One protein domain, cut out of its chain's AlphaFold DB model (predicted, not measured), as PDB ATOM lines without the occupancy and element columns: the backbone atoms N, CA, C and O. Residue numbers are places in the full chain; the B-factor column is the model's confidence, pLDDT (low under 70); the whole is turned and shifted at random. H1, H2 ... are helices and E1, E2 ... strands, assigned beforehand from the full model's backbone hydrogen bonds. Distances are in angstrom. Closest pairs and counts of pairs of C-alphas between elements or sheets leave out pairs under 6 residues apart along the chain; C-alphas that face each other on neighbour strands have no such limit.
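What this domain is: This is residues 101 to 166 and 173 to 189 of the 385 residues of the protein "YkuD domain-containing protein" of Candidatus Acidulodesulfobacterium acidiphilum (UniProt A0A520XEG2). A small antiparallel hairpin, E1 and E2, with H2 beside E2, makes one end; at the other H1 and H4 lie side by side and H3 runs steeply past H1. The 83 printed residues include, in order, H1, E1, E2, H2, H3 and H4, mostly helix. The whole is compact, radius of gyration of the C-alphas 13.3 A, spanning 36 by 27 by 21 A.

Where its parts are: E1, residues 116 to 119, begins at C-alpha 116 (-22.130, 41.635, 44.525); E2 is 123 to 126. H2 is 132 to 139, H1 101 to 110, H3 148 to 160, 18.0 A long. H4, 176 to 187, 16.5 A, ends at C-alpha 187 (-17.394, 22.839, 35.547).

How they stand to each other: In the hairpin, N 117 and O 125 are within hydrogen-bond range, 2.9 A. E2 and H2 come closest at C-alphas 124 and 139, 7.1 A. H1 touches H4, closest C-alphas 104 and 179, 5.6 A, at a shallow tilt of 24 degrees. Residues 150 to 154 of H3 only just touch H1, with 3 pairs of C-alphas within 8 A, closest 153 and 108, 6.9 A. Every helix has each O i to N i+4 pair within range.

The domain as a whole: Residues 167 to 172 are cut out, a C-alpha gap of 17.6 A. No link printed whole is long. Residues 120 and 164 to 166 have pLDDT under 70.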
ATOM      1  N   PHE A 101     -32.022  28.884  45.582       91.12
ATOM      2  CA  PHE A 101     -31.783  30.320  45.478       91.12
ATOM      3  C   PHE A 101     -30.343  30.677  45.850       91.12
ATOM      4  O   PHE A 101     -29.631  31.313  45.068       91.12
ATOM      5  N   LEU A 102     -29.884  30.235  47.017       90.50
ATOM      6  CA  LEU A 102     -28.551  30.515  47.522       90.50
ATOM      7  C   LEU A 102     -27.476  29.892  46.627       90.50
ATOM      8  O   LEU A 102     -26.457  30.533  46.363       90.50
ATOM      9  N   CYS A 103     -27.711  28.684  46.117       91.56
ATOM     10  CA  CYS A 103     -26.819  28.050  45.150       91.56
ATOM     11  C   CYS A 103     -26.758  28.784  43.817       91.56
ATOM     12  O   CYS A 103     -25.666  29.054  43.319       91.56
ATOM     13  N   THR A 104     -27.907  29.195  43.282       94.38
ATOM     14  CA  THR A 104     -27.977  30.006  42.061       94.38
ATOM     15  C   THR A 104     -27.157  31.286  42.216       94.38
ATOM     16  O   THR A 104     -26.294  31.582  41.392       94.38
ATOM     17  N   VAL A 105     -27.351  32.014  43.320       93.62
ATOM     18  CA  VAL A 105     -26.591  33.233  43.638       93.62
ATOM     19  C   VAL A 105     -25.087  32.967  43.697       93.62
ATOM     20  O   VAL A 105     -24.306  33.725  43.118       93.62
ATOM     21  N   LYS A 106     -24.669  31.888  44.364       90.50
ATOM     22  CA  LYS A 106     -23.256  31.508  44.479       90.50
ATOM     23  C   LYS A 106     -22.632  31.201  43.119       90.50
ATOM     24  O   LYS A 106     -21.526  31.664  42.844       90.50
ATOM     25  N   TYR A 107     -23.337  30.480  42.254       94.44
ATOM     26  CA  TYR A 107     -22.844  30.207  40.909       94.44
ATOM     27  C   TYR A 107     -22.780  31.460  40.037       94.44
ATOM     28  O   TYR A 107     -21.794  31.639  39.330       94.44
ATOM     29  N   LEU A 108     -23.757  32.368  40.126       95.62
ATOM     30  CA  LEU A 108     -23.693  33.654  39.421       95.62
ATOM     31  C   LEU A 108     -22.486  34.492  39.870       95.62
ATOM     32  O   LEU A 108     -21.843  35.134  39.039       95.62
ATOM     33  N   GLN A 109     -22.148  34.472  41.162       93.62
ATOM     34  CA  GLN A 109     -20.944  35.125  41.690       93.62
ATOM     35  C   GLN A 109     -19.664  34.461  41.168       93.62
ATOM     36  O   GLN A 109     -18.785  35.153  40.653       93.62
ATOM     37  N   TYR A 110     -19.571  33.130  41.249       92.38
ATOM     38  CA  TYR A 110     -18.425  32.354  40.757       92.38
ATOM     39  C   TYR A 110     -18.177  32.577  39.262       92.38
ATOM     40  O   TYR A 110     -17.055  32.847  38.837       92.38
ATOM     41  N   LEU A 111     -19.247  32.538  38.467       94.25
ATOM     42  CA  LEU A 111     -19.219  32.746  37.022       94.25
ATOM     43  C   LEU A 111     -19.058  34.221  36.618       94.25
ATOM     44  O   LEU A 111     -19.047  34.512  35.427       94.25
ATOM     45  N   LYS A 112     -18.910  35.149  37.577       94.19
ATOM     46  CA  LYS A 112     -18.749  36.602  37.359       94.19
ATOM     47  C   LYS A 112     -19.947  37.296  36.691       94.19
ATOM     48  O   LYS A 112     -19.809  38.385  36.138       94.19
ATOM     49  N   TYR A 113     -21.139  36.708  36.783       95.81
ATOM     50  CA  TYR A 113     -22.390  37.357  36.379       95.81
ATOM     51  C   TYR A 113     -22.991  38.217  37.484       95.81
ATOM     52  O   TYR A 113     -23.769  39.102  37.172       95.81
ATOM     53  N   LEU A 114     -22.677  37.989  38.760       95.56
ATOM     54  CA  LEU A 114     -23.156  38.819  39.873       95.56
ATOM     55  C   LEU A 114     -21.964  39.338  40.694       95.56
ATOM     56  O   LEU A 114     -21.470  38.627  41.568       95.56
ATOM     57  N   PRO A 115     -21.497  40.580  40.476       92.81
ATOM     58  CA  PRO A 115     -20.310  41.117  41.148       92.81
ATOM     59  C   PRO A 115     -20.623  41.687  42.542       92.81
ATOM     60  O   PRO A 115     -19.964  42.624  42.994       92.81
ATOM     61  N   ILE A 116     -21.648  41.162  43.223       90.75
ATOM     62  CA  ILE A 116     -22.130  41.635  44.525       90.75
ATOM     63  C   ILE A 116     -22.194  40.455  45.487       90.75
ATOM     64  O   ILE A 116     -22.780  39.420  45.179       90.75
ATOM     65  N   SER A 117     -21.640  40.641  46.681       87.69
ATOM     66  CA  SER A 117     -21.700  39.691  47.794       87.69
ATOM     67  C   SER A 117     -22.332  40.338  49.027       87.69
ATOM     68  O   SER A 117     -22.261  41.557  49.193       87.69
ATOM     69  N   LEU A 118     -22.949  39.539  49.900       83.00
ATOM     70  CA  LEU A 118     -23.422  39.992  51.210       83.00
ATOM     71  C   LEU A 118     -22.333  39.722  52.261       83.00
ATOM     72  O   LEU A 118     -21.772  38.630  52.288       83.00
ATOM     73  N   THR A 119     -22.016  40.708  53.106       79.19
ATOM     74  CA  THR A 119     -21.006  40.650  54.181       79.19
ATOM     75  C   THR A 119     -21.634  40.384  55.555       79.19
ATOM     76  O   THR A 119     -22.839  40.606  55.714       79.19
ATOM     77  N   PRO A 120     -20.865  39.884  56.557       68.19
ATOM     78  CA  PRO A 120     -21.442  39.593  57.863       68.19
ATOM     79  C   PRO A 120     -21.836  40.934  58.469       68.19
ATOM     80  O   PRO A 120     -21.060  41.888  58.425       68.19
ATOM     81  N   GLY A 121     -23.098  41.046  58.875       70.06
ATOM     82  CA  GLY A 121     -23.752  42.329  59.159       70.06
ATOM     83  C   GLY A 121     -24.677  42.843  58.048       70.06
ATOM     84  O   GLY A 121     -25.121  43.985  58.115       70.06
ATOM     85  N   GLY A 122     -24.965  42.033  57.024       75.88
ATOM     86  CA  GLY A 122     -25.994  42.321  56.021       75.88
ATOM     87  C   GLY A 122     -25.621  43.419  55.024       75.88
ATOM     88  O   GLY A 122     -26.499  43.962  54.356       75.88
ATOM     89  N   LYS A 123     -24.332  43.776  54.916       80.31
ATOM     90  CA  LYS A 123     -23.890  44.829  53.998       80.31
ATOM     91  C   LYS A 123     -23.489  44.257  52.637       80.31
ATOM     92  O   LYS A 123     -22.807  43.250  52.570       80.31
ATOM     93  N   TYR A 124     -23.839  44.913  51.536       85.62
ATOM     94  CA  TYR A 124     -23.349  44.543  50.212       85.62
ATOM     95  C   TYR A 124     -21.891  44.965  50.002       85.62
ATOM     96  O   TYR A 124     -21.506  46.082  50.356       85.62
ATOM     97  N   LYS A 125     -21.100  44.091  49.374       88.75
ATOM     98  CA  LYS A 125     -19.740  44.350  48.895       88.75
ATOM     99  C   LYS A 125     -19.647  44.009  47.411       88.75
ATOM    100  O   LYS A 125     -19.857  42.862  47.019       88.75
ATOM    101  N   PHE A 126     -19.307  45.017  46.616       91.44
ATOM    102  CA  PHE A 126     -19.059  44.879  45.184       91.44
ATOM    103  C   PHE A 126     -17.626  44.413  44.920       91.44
ATOM    104  O   PHE A 126     -16.722  44.719  45.703       91.44
ATOM    105  N   ALA A 127     -17.420  43.719  43.799       90.06
ATOM    106  CA  ALA A 127     -16.095  43.332  43.303       90.06
ATOM    107  C   ALA A 127     -15.249  44.532  42.825       90.06
ATOM    108  O   ALA A 127     -14.051  44.395  42.604       90.06
ATOM    109  N   PHE A 128     -15.861  45.710  42.699       91.38
ATOM    110  CA  PHE A 128     -15.234  46.960  42.282       91.38
ATOM    111  C   PHE A 128     -15.704  48.139  43.155       91.38
ATOM    112  O   PHE A 128     -16.733  48.044  43.839       91.38
ATOM    113  N   PRO A 129     -14.973  49.271  43.164       90.19
ATOM    114  CA  PRO A 129     -15.390  50.470  43.879       90.19
ATOM    115  C   PRO A 129     -16.737  50.989  43.370       90.19
ATOM    116  O   PRO A 129     -16.932  51.189  42.177       90.19
ATOM    117  N   LEU A 130     -17.663  51.254  44.294       88.81
ATOM    118  CA  LEU A 130     -18.987  51.776  43.965       88.81
ATOM    119  C   LEU A 130     -19.259  53.092  44.702       88.81
ATOM    120  O   LEU A 130     -19.037  53.199  45.916       88.81
ATOM    121  N   GLN A 131     -19.785  54.081  43.974       89.81
ATOM    122  CA  GLN A 131     -20.174  55.378  44.531       89.81
ATOM    123  C   GLN A 131     -21.235  55.219  45.636       89.81
ATOM    124  O   GLN A 131     -22.129  54.374  45.551       89.81
ATOM    125  N   LYS A 132     -21.187  56.081  46.664       90.38
ATOM    126  CA  LYS A 132     -22.081  56.019  47.842       90.38
ATOM    127  C   LYS A 132     -23.570  56.004  47.469       90.38
ATOM    128  O   LYS A 132     -24.346  55.298  48.107       90.38
ATOM    129  N   LYS A 133     -23.969  56.753  46.434       88.56
ATOM    130  CA  LYS A 133     -25.358  56.806  45.946       88.56
ATOM    131  C   LYS A 133     -25.840  55.459  45.387       88.56
ATOM    132  O   LYS A 133     -26.926  55.019  45.738       88.56
ATOM    133  N   LEU A 134     -25.003  54.780  44.602       90.62
ATOM    134  CA  LEU A 134     -25.326  53.480  44.015       90.62
ATOM    135  C   LEU A 134     -25.372  52.407  45.101       90.62
ATOM    136  O   LEU A 134     -26.318  51.634  45.149       90.62
ATOM    137  N   LYS A 135     -24.439  52.444  46.065       90.75
ATOM    138  CA  LYS A 135     -24.499  51.576  47.253       90.75
ATOM    139  C   LYS A 135     -25.852  51.683  47.967       90.75
ATOM    140  O   LYS A 135     -26.459  50.658  48.253       90.75
ATOM    141  N   LYS A 136     -26.351  52.905  48.210       90.81
ATOM    142  CA  LYS A 136     -27.669  53.131  48.841       90.81
ATOM    143  C   LYS A 136     -28.822  52.488  48.065       90.81
ATOM    144  O   LYS A 136     -29.707  51.935  48.703       90.81
ATOM    145  N   ILE A 137     -28.793  52.539  46.733       91.88
ATOM    146  CA  ILE A 137     -29.807  51.886  45.890       91.88
ATOM    147  C   ILE A 137     -29.777  50.371  46.101       91.88
ATOM    148  O   ILE A 137     -30.810  49.761  46.322       91.88
ATOM    149  N   VAL A 138     -28.601  49.749  46.116       90.62
ATOM    150  CA  VAL A 138     -28.499  48.293  46.335       90.62
ATOM    151  C   VAL A 138     -29.048  47.920  47.714       90.62
ATOM    152  O   VAL A 138     -29.809  46.966  47.838       90.62
ATOM    153  N   TYR A 139     -28.735  48.722  48.741       89.25
ATOM    154  CA  TYR A 139     -29.254  48.538  50.100       89.25
ATOM    155  C   TYR A 139     -30.778  48.633  50.221       89.25
ATOM    156  O   TYR A 139     -31.318  48.095  51.184       89.25
ATOM    157  N   SER A 140     -31.482  49.278  49.282       90.44
ATOM    158  CA  SER A 140     -32.948  49.343  49.325       90.44
ATOM    159  C   SER A 140     -33.641  48.078  48.813       90.44
ATOM    160  O   SER A 140     -34.858  47.973  48.940       90.44
ATOM    161  N   TYR A 141     -32.900  47.121  48.246       90.19
ATOM    162  CA  TYR A 141     -33.458  45.858  47.766       90.19
ATOM    163  C   TYR A 141     -33.151  44.713  48.726       90.19
ATOM    164  O   TYR A 141     -32.006  44.489  49.131       90.19
ATOM    165  N   ALA A 142     -34.196  43.956  49.055       89.31
ATOM    166  CA  ALA A 142     -34.066  42.717  49.804       89.31
ATOM    167  C   ALA A 142     -33.265  41.682  49.001       89.31
ATOM    168  O   ALA A 142     -33.357  41.613  47.774       89.31
ATOM    169  N   TRP A 143     -32.482  40.863  49.698       88.38
ATOM    170  CA  TRP A 143     -31.743  39.757  49.095       88.38
ATOM    171  C   TRP A 143     -32.651  38.532  48.968       88.38
ATOM    172  O   TRP A 143     -32.685  37.673  49.845       88.38
ATOM    173  N   ASN A 144     -33.454  38.505  47.908       89.88
ATOM    174  CA  ASN A 144     -34.419  37.448  47.621       89.88
ATOM    175  C   ASN A 144     -34.516  37.189  46.110       89.88
ATOM    176  O   ASN A 144     -33.857  37.851  45.308       89.88
ATOM    177  N   GLU A 145     -35.367  36.243  45.722       89.69
ATOM    178  CA  GLU A 145     -35.585  35.838  44.328       89.69
ATOM    179  C   GLU A 145     -36.119  36.965  43.428       89.69
ATOM    180  O   GLU A 145     -36.070  36.852  42.213       89.69
ATOM    181  N   GLN A 146     -36.626  38.069  43.986       90.38
ATOM    182  CA  GLN A 146     -37.128  39.214  43.220       90.38
ATOM    183  C   GLN A 146     -36.115  40.362  43.136       90.38
ATOM    184  O   GLN A 146     -36.424  41.412  42.568       90.38
ATOM    185  N   ASN A 147     -34.915  40.191  43.694       92.94
ATOM    186  CA  ASN A 147     -33.876  41.205  43.645       92.94
ATOM    187  C   ASN A 147     -33.467  41.478  42.179       92.94
ATOM    188  O   ASN A 147     -33.038  40.550  41.486       92.94
ATOM    189  N   PRO A 148     -33.555  42.734  41.693       94.69
ATOM    190  CA  PRO A 148     -33.321  43.047  40.283       94.69
ATOM    191  C   PRO A 148     -31.881  42.777  39.843       94.69
ATOM    192  O   PRO A 148     -31.664  42.434  38.687       94.69
ATOM    193  N   PHE A 149     -30.907  42.870  40.756       95.81
ATOM    194  CA  PHE A 149     -29.512  42.552  40.456       95.81
ATOM    195  C   PHE A 149     -29.329  41.051  40.214       95.81
ATOM    196  O   PHE A 149     -28.637  40.669  39.279       95.81
ATOM    197  N   ILE A 150     -29.995  40.203  41.006       95.62
ATOM    198  CA  ILE A 150     -29.934  38.743  40.850       95.62
ATOM    199  C   ILE A 150     -30.645  38.323  39.559       95.62
ATOM    200  O   ILE A 150     -30.059  37.622  38.740       95.62
ATOM    201  N   ILE A 151     -31.882  38.780  39.345       95.06
ATOM    202  CA  ILE A 151     -32.645  38.424  38.140       95.06
ATOM    203  C   ILE A 151     -31.982  38.973  36.867       95.06
ATOM    204  O   ILE A 151     -31.921  38.260  35.868       95.06
ATOM    205  N   GLY A 152     -31.421  40.187  36.908       95.56
ATOM    206  CA  GLY A 152     -30.640  40.743  35.802       95.56
ATOM    207  C   GLY A 152     -29.419  39.883  35.467       95.56
ATOM    208  O   GLY A 152     -29.206  39.549  34.304       95.56
ATOM    209  N   SER A 153     -28.672  39.420  36.476       96.44
ATOM    210  CA  SER A 153     -27.556  38.486  36.275       96.44
ATOM    211  C   SER A 153     -27.989  37.166  35.626       96.44
ATOM    212  O   SER A 153     -27.265  36.646  34.779       96.44
ATOM    213  N   ILE A 154     -29.165  36.632  35.981       95.69
ATOM    214  CA  ILE A 154     -29.718  35.428  35.338       95.69
ATOM    215  C   ILE A 154     -30.083  35.724  33.880       95.69
ATOM    216  O   ILE A 154     -29.709  34.951  33.003       95.69
ATOM    217  N   ALA A 155     -30.766  36.842  33.605       93.88
ATOM    218  CA  ALA A 155     -31.112  37.246  32.239       93.88
ATOM    219  C   ALA A 155     -29.862  37.354  31.352       93.88
ATOM    220  O   ALA A 155     -29.843  36.836  30.237       93.88
ATOM    221  N   ARG A 156     -28.789  37.954  31.883       94.12
ATOM    222  CA  ARG A 156     -27.498  38.050  31.198       94.12
ATOM    223  C   ARG A 156     -26.892  36.677  30.913       94.12
ATOM    224  O   ARG A 156     -26.526  36.403  29.776       94.12
ATOM    225  N   TYR A 157     -26.837  35.799  31.918       95.06
ATOM    226  CA  TYR A 157     -26.333  34.432  31.759       95.06
ATOM    227  C   TYR A 157     -27.107  33.641  30.701       95.06
ATOM    228  O   TYR A 157     -26.509  32.986  29.847       95.06
ATOM    229  N   LEU A 158     -28.440  33.701  30.730       91.94
ATOM    230  CA  LEU A 158     -29.280  33.001  29.760       91.94
ATOM    231  C   LEU A 158     -29.051  33.521  28.337       91.94
ATOM    232  O   LEU A 158     -28.999  32.721  27.405       91.94
ATOM    233  N   ASN A 159     -28.868  34.831  28.171       89.50
ATOM    234  CA  ASN A 159     -28.551  35.426  26.877       89.50
ATOM    235  C   ASN A 159     -27.172  34.976  26.365       89.50
ATOM    236  O   ASN A 159     -27.066  34.444  25.265       89.50
ATOM    237  N   GLU A 160     -26.121  35.120  27.177       89.31
ATOM    238  CA  GLU A 160     -24.743  34.781  26.780       89.31
ATOM    239  C   GLU A 160     -24.530  33.274  26.562       89.31
ATOM    240  O   GLU A 160     -23.693  32.869  25.759       89.31
ATOM    241  N   SER A 161     -25.313  32.426  27.233       88.12
ATOM    242  CA  SER A 161     -25.291  30.973  27.018       88.12
ATOM    243  C   SER A 161     -26.133  30.503  25.822       88.12
ATOM    244  O   SER A 161     -26.223  29.294  25.599       88.12
ATOM    245  N   GLY A 162     -26.748  31.421  25.061       84.00
ATOM    246  CA  GLY A 162     -27.573  31.107  23.887       84.00
ATOM    247  C   GLY A 162     -28.909  30.440  24.230       84.00
ATOM    248  O   GLY A 162     -29.439  29.656  23.448       84.00
ATOM    249  N   ARG A 163     -29.427  30.678  25.441       74.88
ATOM    250  CA  ARG A 163     -30.623  30.007  25.985       74.88
ATOM    251  C   ARG A 163     -31.874  30.869  25.973       74.88
ATOM    252  O   ARG A 163     -32.957  30.348  26.235       74.88
ATOM    253  N   VAL A 164     -31.736  32.156  25.673       68.38
ATOM    254  CA  VAL A 164     -32.867  32.999  25.284       68.38
ATOM    255  C   VAL A 164     -33.261  32.578  23.869       68.38
ATOM    256  O   VAL A 164     -32.447  32.659  22.955       68.38
ATOM    257  N   LYS A 165     -34.482  32.059  23.708       57.03
ATOM    258  CA  LYS A 165     -35.048  31.769  22.386       57.03
ATOM    259  C   LYS A 165     -35.588  33.064  21.786       57.03
ATOM    260  O   LYS A 165     -36.155  33.881  22.510       57.03
ATOM    261  N   ASP A 166     -35.403  33.228  20.481       51.81
ATOM    262  CA  ASP A 166     -35.730  34.451  19.749       51.81
ATOM    263  C   ASP A 166     -37.137  34.990  20.075       51.81
ATOM    264  O   ASP A 166     -38.121  34.248  20.107       51.81
ATOM    265  N   GLU A 173     -36.436  32.634  35.932       87.31
ATOM    266  CA  GLU A 173     -36.914  31.918  37.112       87.31
ATOM    267  C   GLU A 173     -35.782  31.123  37.757       87.31
ATOM    268  O   GLU A 173     -34.948  30.510  37.084       87.31
ATOM    269  N   ILE A 174     -35.773  31.116  39.086       91.88
ATOM    270  CA  ILE A 174     -34.812  30.363  39.886       91.88
ATOM    271  C   ILE A 174     -35.372  28.955  40.073       91.88
ATOM    272  O   ILE A 174     -36.327  28.746  40.814       91.88
ATOM    273  N   THR A 175     -34.797  28.002  39.344       92.31
ATOM    274  CA  THR A 175     -35.270  26.615  39.250       92.31
ATOM    275  C   THR A 175     -34.098  25.641  39.323       92.31
ATOM    276  O   THR A 175     -32.960  26.013  39.020       92.31
ATOM    277  N   ASP A 176     -34.370  24.370  39.627       91.06
ATOM    278  CA  ASP A 176     -33.357  23.303  39.581       91.06
ATOM    279  C   ASP A 176     -32.726  23.171  38.188       91.06
ATOM    280  O   ASP A 176     -31.535  22.893  38.049       91.06
ATOM    281  N   LYS A 177     -33.507  23.451  37.134       90.75
ATOM    282  CA  LYS A 177     -33.014  23.489  35.755       90.75
ATOM    283  C   LYS A 177     -31.963  24.581  35.572       90.75
ATOM    284  O   LYS A 177     -30.895  24.299  35.037       90.75
ATOM    285  N   LEU A 178     -32.241  25.813  36.011       93.06
ATOM    286  CA  LEU A 178     -31.265  26.906  35.946       93.06
ATOM    287  C   LEU A 178     -29.998  26.552  36.731       93.06
ATOM    288  O   LEU A 178     -28.895  26.750  36.220       93.06
ATOM    289  N   LEU A 179     -30.159  26.011  37.941       92.88
ATOM    290  CA  LEU A 179     -29.038  25.596  38.778       92.88
ATOM    291  C   LEU A 179     -28.168  24.554  38.064       92.88
ATOM    292  O   LEU A 179     -26.969  24.771  37.914       92.88
ATOM    293  N   CYS A 180     -28.767  23.491  37.521       90.75
ATOM    294  CA  CYS A 180     -28.052  22.467  36.755       90.75
ATOM    295  C   CYS A 180     -27.264  23.062  35.573       90.75
ATOM    296  O   CYS A 180     -26.136  22.648  35.294       90.75
ATOM    297  N   GLU A 181     -27.819  24.060  34.881       92.56
ATOM    298  CA  GLU A 181     -27.104  24.739  33.799       92.56
ATOM    299  C   GLU A 181     -25.933  25.590  34.302       92.56
ATOM    300  O   GLU A 181     -24.847  25.536  33.721       92.56
ATOM    301  N   LEU A 182     -26.116  26.343  35.387       94.25
ATOM    302  CA  LEU A 182     -25.038  27.115  36.009       94.25
ATOM    303  C   LEU A 182     -23.890  26.207  36.474       94.25
ATOM    304  O   LEU A 182     -22.722  26.520  36.243       94.25
ATOM    305  N   GLU A 183     -24.205  25.048  37.052       92.94
ATOM    306  CA  GLU A 183     -23.215  24.046  37.448       92.94
ATOM    307  C   GLU A 183     -22.398  23.518  36.264       92.94
ATOM    308  O   GLU A 183     -21.172  23.397  36.343       92.94
ATOM    309  N   LYS A 184     -23.065  23.208  35.141       91.88
ATOM    310  CA  LYS A 184     -22.389  22.776  33.907       91.88
ATOM    311  C   LYS A 184     -21.425  23.855  33.413       91.88
ATOM    312  O   LYS A 184     -20.282  23.534  33.086       91.88
ATOM    313  N   SER A 185     -21.859  25.113  33.401       93.81
ATOM    314  CA  SER A 185     -21.021  26.255  33.015       93.81
ATOM    315  C   SER A 185     -19.829  26.442  33.958       93.81
ATOM    316  O   SER A 185     -18.714  26.704  33.503       93.81
ATOM    317  N   ALA A 186     -20.024  26.229  35.264       93.06
ATOM    318  CA  ALA A 186     -18.962  26.305  36.265       93.06
ATOM    319  C   ALA A 186     -17.908  25.204  36.089       93.06
ATOM    320  O   ALA A 186     -16.715  25.509  36.072       93.06
ATOM    321  N   ARG A 187     -18.320  23.948  35.859       91.44
ATOM    322  CA  ARG A 187     -17.394  22.839  35.547       91.44
ATOM    323  C   ARG A 187     -16.560  23.118  34.293       91.44
ATOM    324  O   ARG A 187     -15.381  22.780  34.253       91.44
ATOM    325  N   LYS A 188     -17.151  23.790  33.301       92.44
ATOM    326  CA  LYS A 188     -16.484  24.217  32.061       92.44
ATOM    327  C   LYS A 188     -15.710  25.536  32.182       92.44
ATOM    328  O   LYS A 188     -15.130  25.974  31.193       92.44
ATOM    329  N   LYS A 189     -15.703  26.187  33.354       91.62
ATOM    330  CA  LYS A 189     -15.056  27.493  33.589       91.62
ATOM    331  C   LYS A 189     -15.508  28.583  32.599       91.62
ATOM    332  O   LYS A 189     -14.717  29.421  32.167       91.62
TER     333      LYS A 189